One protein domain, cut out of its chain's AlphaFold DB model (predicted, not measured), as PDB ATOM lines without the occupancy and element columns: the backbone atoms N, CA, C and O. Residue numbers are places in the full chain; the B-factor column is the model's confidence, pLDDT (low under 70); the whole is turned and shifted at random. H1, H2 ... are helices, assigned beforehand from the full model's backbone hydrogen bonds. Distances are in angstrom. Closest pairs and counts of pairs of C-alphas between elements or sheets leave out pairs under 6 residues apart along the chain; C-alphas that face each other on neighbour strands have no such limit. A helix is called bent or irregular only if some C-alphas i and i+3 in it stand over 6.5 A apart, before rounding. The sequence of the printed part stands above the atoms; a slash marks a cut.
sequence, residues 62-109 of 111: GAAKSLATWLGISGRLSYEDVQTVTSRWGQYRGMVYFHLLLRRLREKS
ATOM      1  N   GLY A  62     202.633 131.355 118.212       94.69
ATOM      2  CA  GLY A  62     201.292 131.920 118.231       94.69
ATOM      3  C   GLY A  62     200.232 130.869 117.925       94.69
ATOM      4  O   GLY A  62     199.261 130.760 118.676       94.69
ATOM      5  N   ALA A  63     200.442 130.091 116.867       96.69
ATOM      6  CA  ALA A  63     199.540 129.033 116.442       96.69
ATOM      7  C   ALA A  63     199.527 127.870 117.441       96.69
ATOM      8  O   ALA A  63     198.451 127.389 117.779       96.69
ATOM      9  N   ALA A  64     200.677 127.469 117.991       97.25
ATOM     10  CA  ALA A  64     200.774 126.451 119.040       97.25
ATOM     11  C   ALA A  64     199.986 126.861 120.295       97.25
ATOM     12  O   ALA A  64     199.228 126.062 120.847       97.25
ATOM     13  N   LYS A  65     200.084 128.132 120.713       96.75
ATOM     14  CA  LYS A  65     199.286 128.666 121.830       96.75
ATOM     15  C   LYS A  65     197.786 128.662 121.519       96.75
ATOM     16  O   LYS A  65     196.985 128.289 122.379       96.75
ATOM     17  N   SER A  66     197.399 129.088 120.317       96.88
ATOM     18  CA  SER A  66     195.998 129.074 119.879       96.88
ATOM     19  C   SER A  66     195.439 127.652 119.806       96.88
ATOM     20  O   SER A  66     194.319 127.424 120.251       96.88
ATOM     21  N   LEU A  67     196.230 126.692 119.320       97.94
ATOM     22  CA  LEU A  67     195.873 125.277 119.249       97.94
ATOM     23  C   LEU A  67     195.666 124.684 120.645       97.94
ATOM     24  O   LEU A  67     194.624 124.084 120.897       97.94
ATOM     25  N   ALA A  68     196.612 124.904 121.563       97.62
ATOM     26  CA  ALA A  68     196.498 124.446 122.948       97.62
ATOM     27  C   ALA A  68     195.240 125.008 123.622       97.62
ATOM     28  O   ALA A  68     194.473 124.267 124.228       97.62
ATOM     29  N   THR A  69     194.983 126.307 123.437       96.25
ATOM     30  CA  THR A  69     193.804 126.982 123.997       96.25
ATOM     31  C   THR A  69     192.507 126.420 123.416       96.25
ATOM     32  O   THR A  69     191.577 126.130 124.161       96.25
ATOM     33  N   TRP A  70     192.442 126.236 122.095       96.69
ATOM     34  CA  TRP A  70     191.253 125.714 121.419       96.69
ATOM     35  C   TRP A  70     190.924 124.275 121.829       96.69
ATOM     36  O   TRP A  70     189.751 123.926 121.941       96.69
ATOM     37  N   LEU A  71     191.946 123.461 122.095       96.81
ATOM     38  CA  LEU A  71     191.793 122.066 122.515       96.81
ATOM     39  C   LEU A  71     191.723 121.875 124.037       96.81
ATOM     40  O   LEU A  71     191.590 120.741 124.488       96.81
ATOM     41  N   GLY A  72     191.839 122.946 124.829       97.12
ATOM     42  CA  GLY A  72     191.873 122.856 126.291       97.12
ATOM     43  C   GLY A  72     193.101 122.121 126.846       97.12
ATOM     44  O   GLY A  72     193.019 121.518 127.913       97.12
ATOM     45  N   ILE A  73     194.231 122.138 126.130       96.81
ATOM     46  CA  ILE A  73     195.481 121.511 126.573       96.81
ATOM     47  C   ILE A  73     196.237 122.477 127.487       96.81
ATOM     48  O   ILE A  73     196.553 123.604 127.103       96.81
ATOM     49  N   SER A  74     196.557 122.016 128.694       93.81
ATOM     50  CA  SER A  74     197.368 122.766 129.651       93.81
ATOM     51  C   SER A  74     198.844 122.758 129.258       93.81
ATOM     52  O   SER A  74     199.419 121.705 128.998       93.81
ATOM     53  N   GLY A  75     199.480 123.928 129.300       91.81
ATOM     54  CA  GLY A  75     200.916 124.076 129.064       91.81
ATOM     55  C   GLY A  75     201.284 124.463 127.631       91.81
ATOM     56  O   GLY A  75     200.437 124.767 126.791       91.81
ATOM     57  N   ARG A  76     202.593 124.529 127.376       93.00
ATOM     58  CA  ARG A  76     203.150 124.869 126.065       93.00
ATOM     59  C   ARG A  76     203.381 123.585 125.273       93.00
ATOM     60  O   ARG A  76     204.107 122.722 125.744       93.00
ATOM     61  N   LEU A  77     202.812 123.512 124.072       96.75
ATOM     62  CA  LEU A  77     203.084 122.426 123.132       96.75
ATOM     63  C   LEU A  77     204.500 122.575 122.558       96.75
ATOM     64  O   LEU A  77     204.883 123.673 122.133       96.75
ATOM     65  N   SER A  78     205.262 121.483 122.560       97.19
ATOM     66  CA  SER A  78     206.488 121.349 121.767       97.19
ATOM     67  C   SER A  78     206.165 121.205 120.275       97.19
ATOM     68  O   SER A  78     205.005 121.041 119.890       97.19
ATOM     69  N   TYR A  79     207.191 121.252 119.425       96.75
ATOM     70  CA  TYR A  79     207.033 120.985 117.995       96.75
ATOM     71  C   TYR A  79     206.429 119.589 117.767       96.75
ATOM     72  O   TYR A  79     205.467 119.431 117.013       96.75
ATOM     73  N   GLU A  80     206.939 118.584 118.479       97.56
ATOM     74  CA  GLU A  80     206.492 117.194 118.413       97.56
ATOM     75  C   GLU A  80     205.041 117.042 118.887       97.56
ATOM     76  O   GLU A  80     204.256 116.327 118.254       97.56
ATOM     77  N   ASP A  81     204.652 117.759 119.946       97.81
ATOM     78  CA  ASP A  81     203.265 117.779 120.416       97.81
ATOM     79  C   ASP A  81     202.340 118.387 119.363       97.81
ATOM     80  O   ASP A  81     201.274 117.834 119.090       97.81
ATOM     81  N   VAL A  82     202.736 119.501 118.733       98.00
ATOM     82  CA  VAL A  82     201.945 120.129 117.665       98.00
ATOM     83  C   VAL A  82     201.783 119.171 116.486       98.00
ATOM     84  O   VAL A  82     200.658 118.978 116.020       98.00
ATOM     85  N   GLN A  83     202.855 118.519 116.027       96.88
ATOM     86  CA  GLN A  83     202.775 117.537 114.937       96.88
ATOM     87  C   GLN A  83     201.858 116.359 115.305       96.88
ATOM     88  O   GLN A  83     200.992 115.971 114.516       96.88
ATOM     89  N   THR A  84     201.982 115.840 116.529       97.62
ATOM     90  CA  THR A  84     201.164 114.726 117.029       97.62
ATOM     91  C   THR A  84     199.694 115.114 117.122       97.62
ATOM     92  O   THR A  84     198.826 114.428 116.582       97.62
ATOM     93  N   VAL A  85     199.390 116.244 117.760       97.62
ATOM     94  CA  VAL A  85     198.021 116.732 117.936       97.62
ATOM     95  C   VAL A  85     197.373 117.020 116.588       97.62
ATOM     96  O   VAL A  85     196.211 116.654 116.395       97.62
ATOM     97  N   THR A  86     198.112 117.633 115.661       97.94
ATOM     98  CA  THR A  86     197.579 118.032 114.353       97.94
ATOM     99  C   THR A  86     197.434 116.890 113.355       97.94
ATOM    100  O   THR A  86     196.644 117.006 112.415       97.94
ATOM    101  N   SER A  87     198.097 115.752 113.588       96.94
ATOM    102  CA  SER A  87     197.987 114.555 112.743       96.94
ATOM    103  C   SER A  87     196.549 114.047 112.570       96.94
ATOM    104  O   SER A  87     196.210 113.520 111.513       96.94
ATOM    105  N   ARG A  88     195.664 114.287 113.552       97.00
ATOM    106  CA  ARG A  88     194.243 113.890 113.510       97.00
ATOM    107  C   ARG A  88     193.452 114.507 112.351       97.00
ATOM    108  O   ARG A  88     192.403 113.985 111.994       97.00
ATOM    109  N   TRP A  89     193.933 115.616 111.782       97.75
ATOM    110  CA  TRP A  89     193.321 116.274 110.619       97.75
ATOM    111  C   TRP A  89     193.956 115.855 109.286       97.75
ATOM    112  O   TRP A  89     193.517 116.314 108.231       97.75
ATOM    113  N   GLY A  90     194.965 114.977 109.312       96.44
ATOM    114  CA  GLY A  90     195.598 114.403 108.127       96.44
ATOM    115  C   GLY A  90     196.034 115.460 107.110       96.44
ATOM    116  O   GLY A  90     196.708 116.430 107.452       96.44
ATOM    117  N   GLN A  91     195.593 115.287 105.862       96.88
ATOM    118  CA  GLN A  91     195.909 116.172 104.732       96.88
ATOM    119  C   GLN A  91     195.335 117.593 104.857       96.88
ATOM    120  O   GLN A  91     195.661 118.455 104.049       96.88
ATOM    121  N   TYR A  92     194.485 117.850 105.853       97.50
ATOM    122  CA  TYR A  92     193.854 119.152 106.071       97.50
ATOM    123  C   TYR A  92     194.390 119.875 107.305       97.50
ATOM    124  O   TYR A  92     193.837 120.903 107.701       97.50
ATOM    125  N   ARG A  93     195.454 119.376 107.944       97.62
ATOM    126  CA  ARG A  93     195.985 119.998 109.165       97.62
ATOM    127  C   ARG A  93     196.390 121.461 108.969       97.62
ATOM    128  O   ARG A  93     196.132 122.269 109.853       97.62
ATOM    129  N   GLY A  94     196.894 121.845 107.802       97.94
ATOM    130  CA  GLY A  94     197.182 123.237 107.454       97.94
ATOM    131  C   GLY A  94     195.951 124.149 107.444       97.94
ATOM    132  O   GLY A  94     196.046 125.324 107.789       97.94
ATOM    133  N   MET A  95     194.754 123.621 107.170       98.12
ATOM    134  CA  MET A  95     193.513 124.406 107.268       98.12
ATOM    135  C   MET A  95     193.194 124.795 108.717       98.12
ATOM    136  O   MET A  95     192.641 125.869 108.963       98.12
ATOM    137  N   VAL A  96     193.590 123.969 109.692       98.19
ATOM    138  CA  VAL A  96     193.447 124.287 111.122       98.19
ATOM    139  C   VAL A  96     194.298 125.498 111.489       98.19
ATOM    140  O   VAL A  96     193.843 126.352 112.249       98.19
ATOM    141  N   TYR A  97     195.491 125.626 110.905       98.19
ATOM    142  CA  TYR A  97     196.342 126.799 111.097       98.19
ATOM    143  C   TYR A  97     195.612 128.085 110.675       98.19
ATOM    144  O   TYR A  97     195.495 129.024 111.467       98.19
ATOM    145  N   PHE A  98     195.044 128.110 109.464       97.81
ATOM    146  CA  PHE A  98     194.293 129.269 108.970       97.81
ATOM    147  C   PHE A  98     193.030 129.548 109.786       97.81
ATOM    148  O   PHE A  98     192.744 130.704 110.098       97.81
ATOM    149  N   HIS A  99     192.298 128.507 110.188       97.69
ATOM    150  CA  HIS A  99     191.135 128.653 111.060       97.69
ATOM    151  C   HIS A  99     191.498 129.346 112.381       97.69
ATOM    152  O   HIS A  99     190.838 130.308 112.781       97.69
ATOM    153  N   LEU A 100     192.565 128.891 113.045       97.19
ATOM    154  CA  LEU A 100     193.026 129.462 114.313       97.19
ATOM    155  C   LEU A 100     193.555 130.891 114.144       97.19
ATOM    156  O   LEU A 100     193.313 131.734 115.011       97.19
ATOM    157  N   LEU A 101     194.223 131.185 113.025       96.38
ATOM    158  CA  LEU A 101     194.653 132.538 112.681       96.38
ATOM    159  C   LEU A 101     193.450 133.479 112.534       96.38
ATOM    160  O   LEU A 101     193.394 134.510 113.206       96.38
ATOM    161  N   LEU A 102     192.464 133.107 111.714       96.81
ATOM    162  CA  LEU A 102     191.253 133.905 111.494       96.81
ATOM    163  C   LEU A 102     190.455 134.094 112.783       96.81
ATOM    164  O   LEU A 102     190.015 135.202 113.088       96.81
ATOM    165  N   ARG A 103     190.313 133.032 113.582       95.81
ATOM    166  CA  ARG A 103     189.677 133.106 114.898       95.81
ATOM    167  C   ARG A 103     190.362 134.146 115.789       95.81
ATOM    168  O   ARG A 103     189.681 134.984 116.372       95.81
ATOM    169  N   ARG A 104     191.695 134.124 115.859       93.88
ATOM    170  CA  ARG A 104     192.477 135.070 116.665       93.88
ATOM    171  C   ARG A 104     192.325 136.514 116.188       93.88
ATOM    172  O   ARG A 104     192.308 137.425 117.011       93.88
ATOM    173  N   LEU A 105     192.257 136.732 114.877       94.38
ATOM    174  CA  LEU A 105     192.045 138.065 114.309       94.38
ATOM    175  C   LEU A 105     190.644 138.595 114.644       94.38
ATOM    176  O   LEU A 105     190.526 139.747 115.060       94.38
ATOM    177  N   ARG A 106     189.618 137.738 114.574       94.75
ATOM    178  CA  ARG A 106     188.248 138.072 115.001       94.75
ATOM    179  C   ARG A 106     188.156 138.405 116.489       94.75
ATOM    180  O   ARG A 106     187.510 139.373 116.858       94.75
ATOM    181  N   GLU A 107     188.827 137.640 117.350       92.75
ATOM    182  CA  GLU A 107     188.879 137.910 118.800       92.75
ATOM    183  C   GLU A 107     189.550 139.258 119.126       92.75
ATOM    184  O   GLU A 107     189.297 139.839 120.178       92.75
ATOM    185  N   LYS A 108     190.393 139.769 118.221       92.75
ATOM    186  CA  LYS A 108     191.030 141.089 118.325       92.75
ATOM    187  C   LYS A 108     190.266 142.203 117.602       92.75
ATOM    188  O   LYS A 108     190.778 143.319 117.547       92.75
ATOM    189  N   SER A 109     189.093 141.912 117.036       91.62
ATOM    190  CA  SER A 109     188.310 142.852 116.223       91.62
ATOM    191  C   SER A 109     189.093 143.440 115.037       91.62
ATOM    192  O   SER A 109     188.922 144.608 114.698       91.62
TER     193      SER A 109
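Overview. This is residues 62 to 109 of the 111 residues of a protein of archaeon HR01 (UniProt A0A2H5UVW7). A long helix, H2, is bent into an L, and the short helix H1 sits inside its angle, crossing the longer arm H2b. The printed part has 48 residues with two named helices, H1 then H2, and no named strand: all helix, compact, radius of gyration of the C-alphas 10.7 A, spans 31 by 26 by 15 A.

Along the chain. Find C-alpha 62 at (201.292, 131.920, 118.231), where H1, residues 62 to 71, begins. H2, residues 79 to 107, was assigned as one helix by its hydrogen bonds but is bent: C-alphas 88 and 91 are 9.2 A apart. Its arms are H2a, residues 79 to 88, and H2b, residues 91 to 107, 26.8 A long, ending at C-alpha 107 (188.879, 137.910, 118.800). H2b is irregular: C-alphas 91 and 94 are 7.7 A apart.

Arrangement. H1 touches H2b, with residues 97 to 104 of H2b alone, about perpendicular at 86 degrees; the closest C-alphas, of Ser 66 and Leu 100, are 6.3 A apart. H1 and H2a are close but not clearly touching, closest at the C-alphas of Ala 64 and Val 82, 6.6 A. The arms stand about perpendicular, at 74 degrees. Every O i to N i+4 pair of H1 is within hydrogen-bond range, against 5 of 6 in H2a and 10 of 13 in H2b.

Size, cuts and confidence. The farthest C-alphas, of Glu 80 and Ser 109, are 31.5 A apart. Residues 87 to 92, which belong to H2, stand free. The printed part has no cut, the link from H1 to H2 is short, and no printed residue is under pLDDT 70.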